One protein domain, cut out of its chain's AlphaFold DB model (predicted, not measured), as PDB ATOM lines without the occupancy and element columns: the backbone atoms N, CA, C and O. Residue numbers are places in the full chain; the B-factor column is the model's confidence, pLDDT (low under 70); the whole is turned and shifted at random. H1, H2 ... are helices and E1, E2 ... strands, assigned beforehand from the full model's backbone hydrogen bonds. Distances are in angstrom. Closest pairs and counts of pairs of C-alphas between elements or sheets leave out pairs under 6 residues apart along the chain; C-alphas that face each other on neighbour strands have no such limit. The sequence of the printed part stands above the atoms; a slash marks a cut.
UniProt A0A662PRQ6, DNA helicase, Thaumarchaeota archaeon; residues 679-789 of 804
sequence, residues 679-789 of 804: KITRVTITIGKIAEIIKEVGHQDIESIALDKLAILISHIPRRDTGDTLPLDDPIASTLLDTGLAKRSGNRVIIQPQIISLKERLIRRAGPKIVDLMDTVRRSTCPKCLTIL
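This is residues 679 to 789 of the 804 residues of the protein "DNA helicase" of Thaumarchaeota archaeon (UniProt A0A662PRQ6). Four crossed helices, H1, H2, H4 and H5, make one lobe, and a small three-stranded sheet with the short helix H3 over one face makes a head at one end of the longest axis. H2 sits in the middle of the whole, between H1 and the head, and H4 runs from the head back to the last residues of H1. The printed part has 111 residues, with five named helices and three named strands in the order H1 H2 E1 H3 E2 E3 H4 H5; the sheet order is E1 E3 E2, antiparallel, and the class is mostly helix. It is compact, with a radius of gyration of the C-alphas of 13.4 A and spans of 40 by 28 by 28 A.

Start with H1, residues 679 to 697. Its residues 687 to 694 touch H2, residues 707 to 716, about perpendicular at 80 degrees; the closest C-alphas, of Ala 691 and Leu 707, are 5.5 A apart. Next look at E1, residues 725 to 727, an edge strand beside the inner strand E3, residues 748 to 751, where N 726 and O 749 are 2.8 A apart. On the other side of E3 is E2, residues 742 to 745, in a hairpin with it; N 743 and O 750 are 2.9 A apart. H3, residues 733 to 738, is on the sheet at a height of 8.3 A, over E3 and E2 but only just, with three C-alphas falling on each. E1, H3 and E2 form a split strand-helix-strand unit, two strands running the same way with E3 between them, and its crossover is right-handed. H4, residues 753 to 766, touches residues 693 to 697 of H1 at 76 degrees, about perpendicular; the closest C-alphas are those of Val 697 and Leu 762, 6.7 A apart. H5, residues 769 to 778, touches H2 at 87 degrees, about perpendicular, with the C-alphas of Ser 715 and Met 774 closest at 4.9 A. H3 is apart from H1, H2, H4 and H5. Every O i to N i+4 pair is within hydrogen-bond range in H1, H2, H3 and H4; in H5 it is 5 of 6.

Find C-alpha 679 at (326.190, 198.213, 307.586); from there H1 runs 28.4 A to C-alpha 697. H2 is 14.5 A long and H4 20.3 A. H5 runs 14.6 A to C-alpha 778 at (314.114, 190.863, 309.871).

The C-alphas farthest apart, of Thr 681 and Gly 746, are 41.3 A apart. The printed part has no cut, and no link is long. Look for pLDDT under 70 at residues 679, 700 to 704, 719 to 723, 729, and 746 to 747.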
ATOM      1  N   LYS A 679     327.234 199.123 307.072       68.94
ATOM      2  CA  LYS A 679     326.190 198.213 307.586       68.94
ATOM      3  C   LYS A 679     324.857 198.410 306.856       68.94
ATOM      4  O   LYS A 679     324.224 197.413 306.516       68.94
ATOM      5  N   ILE A 680     324.475 199.655 306.558       72.62
ATOM      6  CA  ILE A 680     323.266 199.957 305.772       72.62
ATOM      7  C   ILE A 680     323.388 199.362 304.363       72.62
ATOM      8  O   ILE A 680     322.510 198.609 303.947       72.62
ATOM      9  N   THR A 681     324.513 199.593 303.671       70.31
ATOM     10  CA  THR A 681     324.754 199.068 302.313       70.31
ATOM     11  C   THR A 681     324.614 197.543 302.243       70.31
ATOM     12  O   THR A 681     324.064 197.008 301.282       70.31
ATOM     13  N   ARG A 682     325.054 196.822 303.286       77.06
ATOM     14  CA  ARG A 682     324.964 195.355 303.352       77.06
ATOM     15  C   ARG A 682     323.524 194.844 303.494       77.06
ATOM     16  O   ARG A 682     323.191 193.816 302.903       77.06
ATOM     17  N   VAL A 683     322.669 195.536 304.249       80.50
ATOM     18  CA  VAL A 683     321.255 195.151 304.419       80.50
ATOM     19  C   VAL A 683     320.470 195.405 303.131       80.50
ATOM     20  O   VAL A 683     319.732 194.523 302.699       80.50
ATOM     21  N   THR A 684     320.698 196.535 302.454       83.06
ATOM     22  CA  THR A 684     320.037 196.861 301.177       83.06
ATOM     23  C   THR A 684     320.341 195.830 300.082       83.06
ATOM     24  O   THR A 684     319.424 195.358 299.417       83.06
ATOM     25  N   ILE A 685     321.601 195.393 299.952       83.25
ATOM     26  CA  ILE A 685     321.989 194.326 299.004       83.25
ATOM     27  C   ILE A 685     321.298 192.993 299.344       83.25
ATOM     28  O   ILE A 685     320.939 192.227 298.450       83.25
ATOM     29  N   THR A 686     321.109 192.700 300.634       84.44
ATOM     30  CA  THR A 686     320.468 191.453 301.089       84.44
ATOM     31  C   THR A 686     318.977 191.423 300.739       84.44
ATOM     32  O   THR A 686     318.482 190.381 300.318       84.44
ATOM     33  N   ILE A 687     318.279 192.562 300.841       87.50
ATOM     34  CA  ILE A 687     316.863 192.690 300.451       87.50
ATOM     35  C   ILE A 687     316.692 192.439 298.944       87.50
ATOM     36  O   ILE A 687     315.857 191.620 298.562       87.50
ATOM     37  N   GLY A 688     317.539 193.050 298.104       84.94
ATOM     38  CA  GLY A 688     317.473 192.886 296.645       84.94
ATOM     39  C   GLY A 688     317.653 191.434 296.178       84.94
ATOM     40  O   GLY A 688     316.930 190.972 295.300       84.94
ATOM     41  N   LYS A 689     318.540 190.670 296.832       84.44
ATOM     42  CA  LYS A 689     318.736 189.239 296.528       84.44
ATOM     43  C   LYS A 689     317.501 188.386 296.819       84.44
ATOM     44  O   LYS A 689     317.220 187.451 296.082       84.44
ATOM     45  N   ILE A 690     316.767 188.682 297.892       87.00
ATOM     46  CA  ILE A 690     315.536 187.948 298.221       87.00
ATOM     47  C   ILE A 690     314.432 188.294 297.207       87.00
ATOM     48  O   ILE A 690     313.715 187.400 296.760       87.00
ATOM     49  N   ALA A 691     314.331 189.564 296.801       88.56
ATOM     50  CA  ALA A 691     313.358 190.031 295.813       88.56
ATOM     51  C   ALA A 691     313.534 189.373 294.426       88.56
ATOM     52  O   ALA A 691     312.546 188.990 293.798       88.56
ATOM     53  N   GLU A 692     314.774 189.178 293.970       87.12
ATOM     54  CA  GLU A 692     315.083 188.517 292.691       87.12
ATOM     55  C   GLU A 692     314.635 187.044 292.676       87.12
ATOM     56  O   GLU A 692     313.989 186.594 291.730       87.12
ATOM     57  N   ILE A 693     314.857 186.318 293.777       83.81
ATOM     58  CA  ILE A 693     314.420 184.919 293.916       83.81
ATOM     59  C   ILE A 693     312.883 184.821 293.942       83.81
ATOM     60  O   ILE A 693     312.311 183.900 293.357       83.81
ATOM     61  N   ILE A 694     312.189 185.778 294.570       86.88
ATOM     62  CA  ILE A 694     310.714 185.831 294.566       86.88
ATOM     63  C   ILE A 694     310.171 185.991 293.136       86.88
ATOM     64  O   ILE A 694     309.159 185.378 292.791       86.88
ATOM     65  N   LYS A 695     310.856 186.766 292.284       85.25
ATOM     66  CA  LYS A 695     310.472 186.965 290.879       85.25
ATOM     67  C   LYS A 695     310.522 185.659 290.075       85.25
ATOM     68  O   LYS A 695     309.612 185.409 289.292       85.25
ATOM     69  N   GLU A 696     311.524 184.812 290.307       82.00
ATOM     70  CA  GLU A 696     311.656 183.508 289.635       82.00
ATOM     71  C   GLU A 696     310.643 182.456 290.106       82.00
ATOM     72  O   GLU A 696     310.236 181.592 289.333       82.00
ATOM     73  N   VAL A 697     310.259 182.495 291.387       80.69
ATOM     74  CA  VAL A 697     309.322 181.531 291.994       80.69
ATOM     75  C   VAL A 697     307.870 181.755 291.536       80.69
ATOM     76  O   VAL A 697     307.054 180.838 291.632       80.69
ATOM     77  N   GLY A 698     307.552 182.946 291.022       72.94
ATOM     78  CA  GLY A 698     306.217 183.327 290.560       72.94
ATOM     79  C   GLY A 698     305.300 183.812 291.693       72.94
ATOM     80  O   GLY A 698     305.066 183.107 292.681       72.94
ATOM     81  N   HIS A 699     304.763 185.028 291.529       73.62
ATOM     82  CA  HIS A 699     303.924 185.737 292.511       73.62
ATOM     83  C   HIS A 699     302.634 186.326 291.898       73.62
ATOM     84  O   HIS A 699     302.133 187.323 292.408       73.62
ATOM     85  N   GLN A 700     302.105 185.716 290.825       58.06
ATOM     86  CA  GLN A 700     301.038 186.257 289.953       58.06
ATOM     87  C   GLN A 700     299.732 186.708 290.658       58.06
ATOM     88  O   GLN A 700     298.932 187.393 290.038       58.06
ATOM     89  N   ASP A 701     299.540 186.415 291.950       58.94
ATOM     90  CA  ASP A 701     298.345 186.788 292.724       58.94
ATOM     91  C   ASP A 701     298.553 187.977 293.706       58.94
ATOM     92  O   ASP A 701     297.633 188.318 294.449       58.94
ATOM     93  N   ILE A 702     299.743 188.608 293.763       68.75
ATOM     94  CA  ILE A 702     300.076 189.717 294.699       68.75
ATOM     95  C   ILE A 702     300.821 190.855 293.967       68.75
ATOM     96  O   ILE A 702     301.973 191.165 294.268       68.75
ATOM     97  N   GLU A 703     300.185 191.485 292.978       62.09
ATOM     98  CA  GLU A 703     300.822 192.529 292.146       62.09
ATOM     99  C   GLU A 703     300.781 193.945 292.759       62.09
ATOM    100  O   GLU A 703     301.431 194.866 292.268       62.09
ATOM    101  N   SER A 704     300.058 194.146 293.867       64.31
ATOM    102  CA  SER A 704     299.833 195.468 294.475       64.31
ATOM    103  C   SER A 704     300.939 195.948 295.431       64.31
ATOM    104  O   SER A 704     300.870 197.072 295.935       64.31
ATOM    105  N   ILE A 705     301.974 195.136 295.694       79.31
ATOM    106  CA  ILE A 705     303.058 195.436 296.647       79.31
ATOM    107  C   ILE A 705     304.418 195.354 295.946       79.31
ATOM    108  O   ILE A 705     304.753 194.346 295.333       79.31
ATOM    109  N   ALA A 706     305.246 196.394 296.090       83.38
ATOM    110  CA  ALA A 706     306.602 196.412 295.535       83.38
ATOM    111  C   ALA A 706     307.474 195.259 296.077       83.38
ATOM    112  O   ALA A 706     307.466 194.982 297.280       83.38
ATOM    113  N   LEU A 707     308.284 194.647 295.204       83.94
ATOM    114  CA  LEU A 707     309.073 193.439 295.502       83.94
ATOM    115  C   LEU A 707     309.988 193.576 296.735       83.94
ATOM    116  O   LEU A 707     310.085 192.638 297.525       83.94
ATOM    117  N   ASP A 708     310.589 194.745 296.968       84.06
ATOM    118  CA  ASP A 708     311.455 194.983 298.136       84.06
ATOM    119  C   ASP A 708     310.672 194.984 299.456       84.06
ATOM    120  O   ASP A 708     311.116 194.436 300.469       84.06
ATOM    121  N   LYS A 709     309.466 195.564 299.448       87.06
ATOM    122  CA  LYS A 709     308.564 195.553 300.606       87.06
ATOM    123  C   LYS A 709     308.000 194.158 300.839       87.06
ATOM    124  O   LYS A 709     307.879 193.752 301.992       87.06
ATOM    125  N   LEU A 710     307.724 193.410 299.768       88.19
ATOM    126  CA  LEU A 710     307.299 192.014 299.844       88.19
ATOM    127  C   LEU A 710     308.404 191.123 300.442       88.19
ATOM    128  O   LEU A 710     308.117 190.283 301.294       88.19
ATOM    129  N   ALA A 711     309.672 191.360 300.089       87.88
ATOM    130  CA  ALA A 711     310.819 190.663 300.671       87.88
ATOM    131  C   ALA A 711     310.982 190.937 302.180       87.88
ATOM    132  O   ALA A 711     311.236 190.008 302.956       87.88
ATOM    133  N   ILE A 712     310.791 192.188 302.624       90.19
ATOM    134  CA  ILE A 712     310.787 192.536 304.056       90.19
ATOM    135  C   ILE A 712     309.594 191.871 304.757       90.19
ATOM    136  O   ILE A 712     309.783 191.208 305.773       90.19
ATOM    137  N   LEU A 713     308.388 191.985 304.194       89.25
ATOM    138  CA  LEU A 713     307.157 191.426 304.757       89.25
ATOM    139  C   LEU A 713     307.276 189.911 304.987       89.25
ATOM    140  O   LEU A 713     307.061 189.439 306.100       89.25
ATOM    141  N   ILE A 714     307.705 189.152 303.972       88.38
ATOM    142  CA  ILE A 714     307.877 187.691 304.062       88.38
ATOM    143  C   ILE A 714     308.934 187.307 305.111       88.38
ATOM    144  O   ILE A 714     308.802 186.271 305.769       88.38
ATOM    145  N   SER A 715     309.958 188.147 305.303       90.31
ATOM    146  CA  SER A 715     311.008 187.935 306.309       90.31
ATOM    147  C   SER A 715     310.503 188.064 307.750       90.31
ATOM    148  O   SER A 715     311.069 187.432 308.636       90.31
ATOM    149  N   HIS A 716     309.437 188.833 307.993       87.69
ATOM    150  CA  HIS A 716     308.837 189.023 309.324       87.69
ATOM    151  C   HIS A 716     307.730 188.013 309.657       87.69
ATOM    152  O   HIS A 716     307.389 187.858 310.825       87.69
ATOM    153  N   ILE A 717     307.192 187.290 308.670       83.88
ATOM    154  CA  ILE A 717     306.191 186.239 308.915       83.88
ATOM    155  C   ILE A 717     306.867 185.068 309.648       83.88
ATOM    156  O   ILE A 717     307.945 184.646 309.222       83.88
ATOM    157  N   PRO A 718     306.281 184.497 310.713       71.44
ATOM    158  CA  PRO A 718     306.882 183.388 311.461       71.44
ATOM    159  C   PRO A 718     306.887 182.046 310.701       71.44
ATOM    160  O   PRO A 718     306.353 181.910 309.595       71.44
ATOM    161  N   ARG A 719     307.609 181.055 311.246       64.50
ATOM    162  CA  ARG A 719     307.618 179.661 310.754       64.50
ATOM    163  C   ARG A 719     306.418 178.891 311.319       64.50
ATOM    164  O   ARG A 719     305.887 179.249 312.360       64.50
ATOM    165  N   ARG A 720     305.999 177.848 310.601       55.88
ATOM    166  CA  ARG A 720     304.667 177.222 310.669       55.88
ATOM    167  C   ARG A 720     304.309 176.482 311.969       55.88
ATOM    168  O   ARG A 720     303.163 176.070 312.106       55.88
ATOM    169  N   ASP A 721     305.221 176.351 312.928       51.59
ATOM    170  CA  ASP A 721     304.970 175.581 314.158       51.59
ATOM    171  C   ASP A 721     303.876 176.211 315.057       51.59
ATOM    172  O   ASP A 721     303.368 175.557 315.962       51.59
ATOM    173  N   THR A 722     303.446 177.449 314.763       48.09
ATOM    174  CA  THR A 722     302.322 178.149 315.414       48.09
ATOM    175  C   THR A 722     301.175 178.520 314.453       48.09
ATOM    176  O   THR A 722     300.571 179.572 314.608       48.09
ATOM    177  N   GLY A 723     300.850 177.684 313.458       56.88
ATOM    178  CA  GLY A 723     299.607 177.780 312.665       56.88
ATOM    179  C   GLY A 723     299.440 179.009 311.747       56.88
ATOM    180  O   GLY A 723     300.213 179.962 311.776       56.88
ATOM    181  N   ASP A 724     298.390 178.995 310.916       70.44
ATOM    182  CA  ASP A 724     298.082 180.034 309.906       70.44
ATOM    183  C   ASP A 724     297.442 181.306 310.515       70.44
ATOM    184  O   ASP A 724     296.852 182.139 309.822       70.44
ATOM    185  N   THR A 725     297.523 181.448 311.840       75.12
ATOM    186  CA  THR A 725     296.829 182.483 312.608       75.12
ATOM    187  C   THR A 725     297.790 183.221 313.525       75.12
ATOM    188  O   THR A 725     298.411 182.610 314.391       75.12
ATOM    189  N   LEU A 726     297.852 184.542 313.385       79.88
ATOM    190  CA  LEU A 726     298.590 185.448 314.257       79.88
ATOM    191  C   LEU A 726     297.642 186.074 315.278       79.88
ATOM    192  O   LEU A 726     296.468 186.298 314.976       79.88
ATOM    193  N   PRO A 727     298.098 186.368 316.495       77.94
ATOM    194  CA  PRO A 727     297.305 187.169 317.406       77.94
ATOM    195  C   PRO A 727     297.278 188.633 316.904       77.94
ATOM    196  O   PRO A 727     298.168 189.082 316.183       77.94
ATOM    197  N   LEU A 728     296.182 189.353 317.165       71.81
ATOM    198  CA  LEU A 728     295.937 190.694 316.595       71.81
ATOM    199  C   LEU A 728     296.965 191.756 317.019       71.81
ATOM    200  O   LEU A 728     297.089 192.792 316.368       71.81
ATOM    201  N   ASP A 729     297.654 191.499 318.126       66.50
ATOM    202  CA  ASP A 729     298.730 192.279 318.731       66.50
ATOM    203  C   ASP A 729     300.110 191.984 318.120       66.50
ATOM    204  O   ASP A 729     301.071 192.705 318.408       66.50
ATOM    205  N   ASP A 730     300.211 190.984 317.237       76.50
ATOM    206  CA  ASP A 730     301.449 190.679 316.529       76.50
ATOM    207  C   ASP A 730     301.904 191.893 315.680       76.50
ATOM    208  O   ASP A 730     301.105 192.480 314.939       76.50
ATOM    209  N   PRO A 731     303.185 192.311 315.760       76.94
ATOM    210  CA  PRO A 731     303.695 193.494 315.076       76.94
ATOM    211  C   PRO A 731     303.440 193.582 313.575       76.94
ATOM    212  O   PRO A 731     303.338 194.703 313.066       76.94
ATOM    213  N   ILE A 732     303.371 192.445 312.878       84.44
ATOM    214  CA  ILE A 732     303.098 192.400 311.438       84.44
ATOM    215  C   ILE A 732     301.595 192.280 311.135       84.44
ATOM    216  O   ILE A 732     301.178 192.547 310.009       84.44
ATOM    217  N   ALA A 733     300.759 191.952 312.128       82.44
ATOM    218  CA  ALA A 733     299.324 191.740 311.943       82.44
ATOM    219  C   ALA A 733     298.600 192.988 311.426       82.44
ATOM    220  O   ALA A 733     297.784 192.871 310.514       82.44
ATOM    221  N   SER A 734     298.932 194.183 311.930       81.25
ATOM    222  CA  SER A 734     298.346 195.432 311.415       81.25
ATOM    223  C   SER A 734     298.697 195.650 309.942       81.25
ATOM    224  O   SER A 734     297.828 195.950 309.138       81.25
ATOM    225  N   THR A 735     299.949 195.402 309.562       84.25
ATOM    226  CA  THR A 735     300.417 195.575 308.182       84.25
ATOM    227  C   THR A 735     299.810 194.538 307.240       84.25
ATOM    228  O   THR A 735     299.471 194.865 306.107       84.25
ATOM    229  N   LEU A 736     299.620 193.296 307.695       83.75
ATOM    230  CA  LEU A 736     298.933 192.251 306.927       83.75
ATOM    231  C   LEU A 736     297.437 192.537 306.742       83.75
ATOM    232  O   LEU A 736     296.891 192.223 305.687       83.75
ATOM    233  N   LEU A 737     296.778 193.140 307.736       83.62
ATOM    234  CA  LEU A 737     295.392 193.595 307.612       83.62
ATOM    235  C   LEU A 737     295.272 194.804 306.668       83.62
ATOM    236  O   LEU A 737     294.428 194.778 305.777       83.62
ATOM    237  N   ASP A 738     296.148 195.807 306.798       81.94
ATOM    238  CA  ASP A 738     296.135 197.029 305.974       81.94
ATOM    239  C   ASP A 738     296.412 196.742 304.487       81.94
ATOM    240  O   ASP A 738     295.905 197.426 303.601       81.94
ATOM    241  N   THR A 739     297.207 195.708 304.200       78.88
ATOM    242  CA  THR A 739     297.528 195.251 302.835       78.88
ATOM    243  C   THR A 739     296.520 194.252 302.259       78.88
ATOM    244  O   THR A 739     296.675 193.821 301.118       78.88
ATOM    245  N   GLY A 740     295.491 193.863 303.023       79.81
ATOM    246  CA  GLY A 740     294.476 192.895 302.597       79.81
ATOM    247  C   GLY A 740     294.952 191.437 302.558       79.81
ATOM    248  O   GLY A 740     294.232 190.574 302.062       79.81
ATOM    249  N   LEU A 741     296.136 191.135 303.096       83.88
ATOM    250  CA  LEU A 741     296.793 189.822 303.040       83.88
ATOM    251  C   LEU A 741     296.489 188.916 304.242       83.88
ATOM    252  O   LEU A 741     296.962 187.777 304.323       83.88
ATOM    253  N   ALA A 742     295.662 189.395 305.163       84.94
ATOM    254  CA  ALA A 742     295.098 188.609 306.245       84.94
ATOM    255  C   ALA A 742     293.649 189.024 306.537       84.94
ATOM    256  O   ALA A 742     293.217 190.117 306.173       84.94
ATOM    257  N   LYS A 743     292.883 188.146 307.193       84.50
ATOM    258  CA  LYS A 743     291.500 188.410 307.621       84.50
ATOM    259  C   LYS A 743     291.385 188.356 309.138       84.50
ATOM    260  O   LYS A 743     291.929 187.460 309.779       84.50
ATOM    261  N   ARG A 744     290.644 189.297 309.720       82.50
ATOM    262  CA  ARG A 744     290.365 189.318 311.160       82.50
ATOM    263  C   ARG A 744     289.285 188.296 311.516       82.50
ATOM    264  O   ARG A 744     288.232 188.269 310.890       82.50
ATOM    265  N   SER A 745     289.536 187.498 312.549       72.06
ATOM    266  CA  SER A 745     288.588 186.549 313.133       72.06
ATOM    267  C   SER A 745     288.685 186.627 314.656       72.06
ATOM    268  O   SER A 745     289.629 186.127 315.272       72.06
ATOM    269  N   GLY A 746     287.748 187.354 315.265       68.06
ATOM    270  CA  GLY A 746     287.778 187.658 316.695       68.06
ATOM    271  C   GLY A 746     289.072 188.369 317.098       68.06
ATOM    272  O   GLY A 746     289.383 189.453 316.596       68.06
ATOM    273  N   ASN A 747     289.831 187.738 317.995       60.66
ATOM    274  CA  ASN A 747     291.108 188.253 318.495       60.66
ATOM    275  C   ASN A 747     292.338 187.682 317.768       60.66
ATOM    276  O   ASN A 747     293.463 187.772 318.260       60.66
ATOM    277  N   ARG A 748     292.124 187.089 316.590       78.62
ATOM    278  CA  ARG A 748     293.170 186.518 315.743       78.62
ATOM    279  C   ARG A 748     293.080 187.024 314.305       78.62
ATOM    280  O   ARG A 748     292.042 187.493 313.841       78.62
ATOM    281  N   VAL A 749     294.198 186.924 313.609       83.31
ATOM    282  CA  VAL A 749     294.427 187.350 312.232       83.31
ATOM    283  C   VAL A 749     294.847 186.126 311.441       83.31
ATOM    284  O   VAL A 749     295.881 185.530 311.712       83.31
ATOM    285  N   ILE A 750     294.019 185.718 310.489       84.88
ATOM    286  CA  ILE A 750     294.253 184.543 309.654       84.88
ATOM    287  C   ILE A 750     295.012 184.999 308.411       84.88
ATOM    288  O   ILE A 750     294.490 185.805 307.637       84.88
ATOM    289  N   ILE A 751     296.236 184.505 308.228       84.44
ATOM    290  CA  ILE A 751     297.074 184.830 307.070       84.44
ATOM    291  C   ILE A 751     296.505 184.116 305.841       84.44
ATOM    292  O   ILE A 751     296.155 182.938 305.907       84.44
ATOM    293  N   GLN A 752     296.404 184.808 304.704       83.81
ATOM    294  CA  GLN A 752     295.885 184.177 303.492       83.81
ATOM    295  C   GLN A 752     296.844 183.095 302.937       83.81
ATOM    296  O   GLN A 752     298.066 183.289 302.952       83.81
ATOM    297  N   PRO A 753     296.325 181.981 302.374       79.88
ATOM    298  CA  PRO A 753     297.139 180.843 301.919       79.88
ATOM    299  C   PRO A 753     298.200 181.186 300.865       79.88
ATOM    300  O   PRO A 753     299.254 180.548 300.808       79.88
ATOM    301  N   GLN A 754     297.951 182.212 300.049       79.44
ATOM    302  CA  GLN A 754     298.851 182.646 298.979       79.44
ATOM    303  C   GLN A 754     300.229 183.062 299.524       79.44
ATOM    304  O   GLN A 754     301.253 182.624 299.000       79.44
ATOM    305  N   ILE A 755     300.277 183.797 300.640       81.88
ATOM    306  CA  ILE A 755     301.532 184.246 301.266       81.88
ATOM    307  C   ILE A 755     302.305 183.105 301.920       81.88
ATOM    308  O   ILE A 755     303.534 183.040 301.824       81.88
ATOM    309  N   ILE A 756     301.590 182.178 302.555       81.69
ATOM    310  CA  ILE A 756     302.198 181.004 303.183       81.69
ATOM    311  C   ILE A 756     302.830 180.120 302.100       81.69
ATOM    312  O   ILE A 756     303.998 179.746 302.209       81.69
ATOM    313  N   SER A 757     302.104 179.877 301.003       80.38
ATOM    314  CA  SER A 757     302.598 179.080 299.876       80.38
ATOM    315  C   SER A 757     303.837 179.697 299.209       80.38
ATOM    316  O   SER A 757     304.775 178.981 298.855       80.38
ATOM    317  N   LEU A 758     303.892 181.030 299.104       83.75
ATOM    318  CA  LEU A 758     305.023 181.750 298.520       83.75
ATOM    319  C   LEU A 758     306.292 181.597 299.370       83.75
ATOM    320  O   LEU A 758     307.359 181.287 298.833       83.75
ATOM    321  N   LYS A 759     306.179 181.740 300.696       85.81
ATOM    322  CA  LYS A 759     307.302 181.539 301.625       85.81
ATOM    323  C   LYS A 759     307.844 180.104 301.572       85.81
ATOM    324  O   LYS A 759     309.054 179.896 301.658       85.81
ATOM    325  N   GLU A 760     306.977 179.111 301.393       83.38
ATOM    326  CA  GLU A 760     307.387 177.707 301.289       83.38
ATOM    327  C   GLU A 760     308.094 177.387 299.973       83.38
ATOM    328  O   GLU A 760     309.138 176.728 299.986       83.38
ATOM    329  N   ARG A 761     307.580 177.885 298.841       84.69
ATOM    330  CA  ARG A 761     308.255 177.742 297.541       84.69
ATOM    331  C   ARG A 761     309.629 178.420 297.544       84.69
ATOM    332  O   ARG A 761     310.582 177.854 297.009       84.69
ATOM    333  N   LEU A 762     309.750 179.569 298.217       84.44
ATOM    334  CA  LEU A 762     311.013 180.288 298.403       84.44
ATOM    335  C   LEU A 762     312.053 179.444 299.166       84.44
ATOM    336  O   LEU A 762     313.182 179.289 298.700       84.44
ATOM    337  N   ILE A 763     311.673 178.847 300.302       84.88
ATOM    338  CA  ILE A 763     312.575 178.003 301.108       84.88
ATOM    339  C   ILE A 763     312.965 176.723 300.351       84.88
ATOM    340  O   ILE A 763     314.130 176.326 300.384       84.88
ATOM    341  N   ARG A 764     312.021 176.092 299.636       83.31
ATOM    342  CA  ARG A 764     312.283 174.865 298.859       83.31
ATOM    343  C   ARG A 764     313.250 175.091 297.694       83.31
ATOM    344  O   ARG A 764     314.054 174.208 297.421       83.31
ATOM    345  N   ARG A 765     313.196 176.249 297.024       82.56
ATOM    346  CA  ARG A 765     314.069 176.554 295.876       82.56
ATOM    347  C   ARG A 765     315.472 177.015 296.283       82.56
ATOM    348  O   ARG A 765     316.431 176.649 295.617       82.56
ATOM    349  N   ALA A 766     315.604 177.791 297.362       80.75
ATOM    350  CA  ALA A 766     316.880 178.404 297.755       80.75
ATOM    351  C   ALA A 766     317.662 177.656 298.863       80.75
ATOM    352  O   ALA A 766     318.816 177.995 299.137       80.75
ATOM    353  N   GLY A 767     317.071 176.644 299.508       79.94
ATOM    354  CA  GLY A 767     317.718 175.851 300.565       79.94
ATOM    355  C   GLY A 767     317.830 176.569 301.928       79.94
ATOM    356  O   GLY A 767     317.395 177.710 302.075       79.94
ATOM    357  N   PRO A 768     318.423 175.940 302.967       73.75
ATOM    358  CA  PRO A 768     318.372 176.436 304.353       73.75
ATOM    359  C   PRO A 768     319.111 177.765 304.582       73.75
ATOM    360  O   PRO A 768     318.785 178.485 305.520       73.75
ATOM    361  N   LYS A 769     320.054 178.133 303.702       74.69
ATOM    362  CA  LYS A 769     320.842 179.375 303.809       74.69
ATOM    363  C   LYS A 769     320.019 180.649 303.584       74.69
ATOM    364  O   LYS A 769     320.420 181.711 304.053       74.69
ATOM    365  N   ILE A 770     318.868 180.577 302.901       84.25
ATOM    366  CA  ILE A 770     318.008 181.760 302.705       84.25
ATOM    367  C   ILE A 770     317.384 182.248 304.018       84.25
ATOM    368  O   ILE A 770     317.057 183.421 304.161       84.25
ATOM    369  N   VAL A 771     317.285 181.362 305.007       81.00
ATOM    370  CA  VAL A 771     316.713 181.644 306.326       81.00
ATOM    371  C   VAL A 771     317.584 182.640 307.082       81.00
ATOM    372  O   VAL A 771     317.055 183.594 307.644       81.00
ATOM    373  N   ASP A 772     318.908 182.483 307.024       83.75
ATOM    374  CA  ASP A 772     319.862 183.395 307.667       83.75
ATOM    375  C   ASP A 772     319.828 184.796 307.027       83.75
ATOM    376  O   ASP A 772     319.987 185.816 307.707       83.75
ATOM    377  N   LEU A 773     319.568 184.862 305.714       85.44
ATOM    378  CA  LEU A 773     319.380 186.125 304.995       85.44
ATOM    379  C   LEU A 773     318.073 186.809 305.418       85.44
ATOM    380  O   LEU A 773     318.087 188.001 305.728       85.44
ATOM    381  N   MET A 774     316.970 186.058 305.505       86.00
ATOM    382  CA  MET A 774     315.682 186.570 305.989       86.00
ATOM    383  C   MET A 774     315.775 187.057 307.442       86.00
ATOM    384  O   MET A 774     315.241 188.114 307.761       86.00
ATOM    385  N   ASP A 775     316.520 186.369 308.310       86.06
ATOM    386  CA  ASP A 775     316.708 186.781 309.707       86.06
ATOM    387  C   ASP A 775     317.562 188.055 309.832       86.06
ATOM    388  O   ASP A 775     317.301 188.923 310.670       86.06
ATOM    389  N   THR A 776     318.546 188.218 308.940       86.56
ATOM    390  CA  THR A 776     319.352 189.444 308.841       86.56
ATOM    391  C   THR A 776     318.499 190.644 308.421       86.56
ATOM    392  O   THR A 776     318.633 191.732 308.995       86.56
ATOM    393  N   VAL A 777     317.600 190.449 307.447       89.00
ATOM    394  CA  VAL A 777     316.638 191.470 307.004       89.00
ATOM    395  C   VAL A 777     315.634 191.775 308.114       89.00
ATOM    396  O   VAL A 777     315.445 192.946 308.447       89.00
ATOM    397  N   ARG A 778     315.068 190.747 308.758       87.75
ATOM    398  CA  ARG A 778     314.114 190.863 309.871       87.75
ATOM    399  C   ARG A 778     314.663 191.741 311.001       87.75
ATOM    400  O   ARG A 778     314.048 192.739 311.350       87.75
ATOM    401  N   ARG A 779     315.874 191.461 311.498       82.56
ATOM    402  CA  ARG A 779     316.508 192.199 312.620       82.56
ATOM    403  C   ARG A 779     316.923 193.638 312.295       82.56
ATOM    404  O   ARG A 779     317.300 194.387 313.199       82.56
ATOM    405  N   SER A 780     316.902 194.011 311.016       87.69
ATOM    406  CA  SER A 780     317.381 195.310 310.529       87.69
ATOM    407  C   SER A 780     316.271 196.166 309.910       87.69
ATOM    408  O   SER A 780     316.558 197.257 309.415       87.69
ATOM    409  N   THR A 781     315.019 195.695 309.919       88.81
ATOM    410  CA  THR A 781     313.876 196.367 309.285       88.81
ATOM    411  C   THR A 781     312.651 196.408 310.202       88.81
ATOM    412  O   THR A 781     312.467 195.575 311.081       88.81
ATOM    413  N   CYS A 782     311.808 197.414 309.999       87.38
ATOM    414  CA  CYS A 782     310.562 197.636 310.726       87.38
ATOM    415  C   CYS A 782     309.422 196.769 310.143       87.38
ATOM    416  O   CYS A 782     309.096 196.974 308.973       87.38
ATOM    417  N   PRO A 783     308.746 195.888 310.912       86.19
ATOM    418  CA  PRO A 783     307.608 195.094 310.434       86.19
ATOM    419  C   PRO A 783     306.360 195.929 310.118       86.19
ATOM    420  O   PRO A 783     305.533 195.484 309.332       86.19
ATOM    421  N   LYS A 784     306.229 197.145 310.677       85.19
ATOM    422  CA  LYS A 784     305.057 198.011 310.436       85.19
ATOM    423  C   LYS A 784     305.179 198.904 309.205       85.19
ATOM    424  O   LYS A 784     304.251 198.999 308.414       85.19
ATOM    425  N   CYS A 785     306.321 199.572 309.055       85.44
ATOM    426  CA  CYS A 785     306.582 200.520 307.966       85.44
ATOM    427  C   CYS A 785     307.375 199.911 306.806       85.44
ATOM    428  O   CYS A 785     307.513 200.564 305.775       85.44
ATOM    429  N   LEU A 786     307.912 198.698 306.978       88.19
ATOM    430  CA  LEU A 786     308.728 197.991 305.988       88.19
ATOM    431  C   LEU A 786     309.955 198.807 305.532       88.19
ATOM    432  O   LEU A 786     310.314 198.810 304.359       88.19
ATOM    433  N   THR A 787     310.599 199.519 306.464       86.62
ATOM    434  CA  THR A 787     311.808 200.328 306.210       86.62
ATOM    435  C   THR A 787     313.001 199.850 307.035       86.62
ATOM    436  O   THR A 787     312.828 199.277 308.113       86.62
ATOM    437  N   ILE A 788     314.220 200.132 306.563       87.88
ATOM    438  CA  ILE A 788     315.466 199.850 307.295       87.88
ATOM    439  C   ILE A 788     315.543 200.729 308.549       87.88
ATOM    440  O   ILE A 788     315.116 201.885 308.541       87.88
ATOM    441  N   LEU A 789     316.057 200.154 309.633       85.75
ATOM    442  CA  LEU A 789     316.219 200.842 310.906       85.75
ATOM    443  C   LEU A 789     317.538 201.631 310.960       85.75
ATOM    444  O   LEU A 789     318.550 201.220 310.390       85.75
TER     445      LEU A 789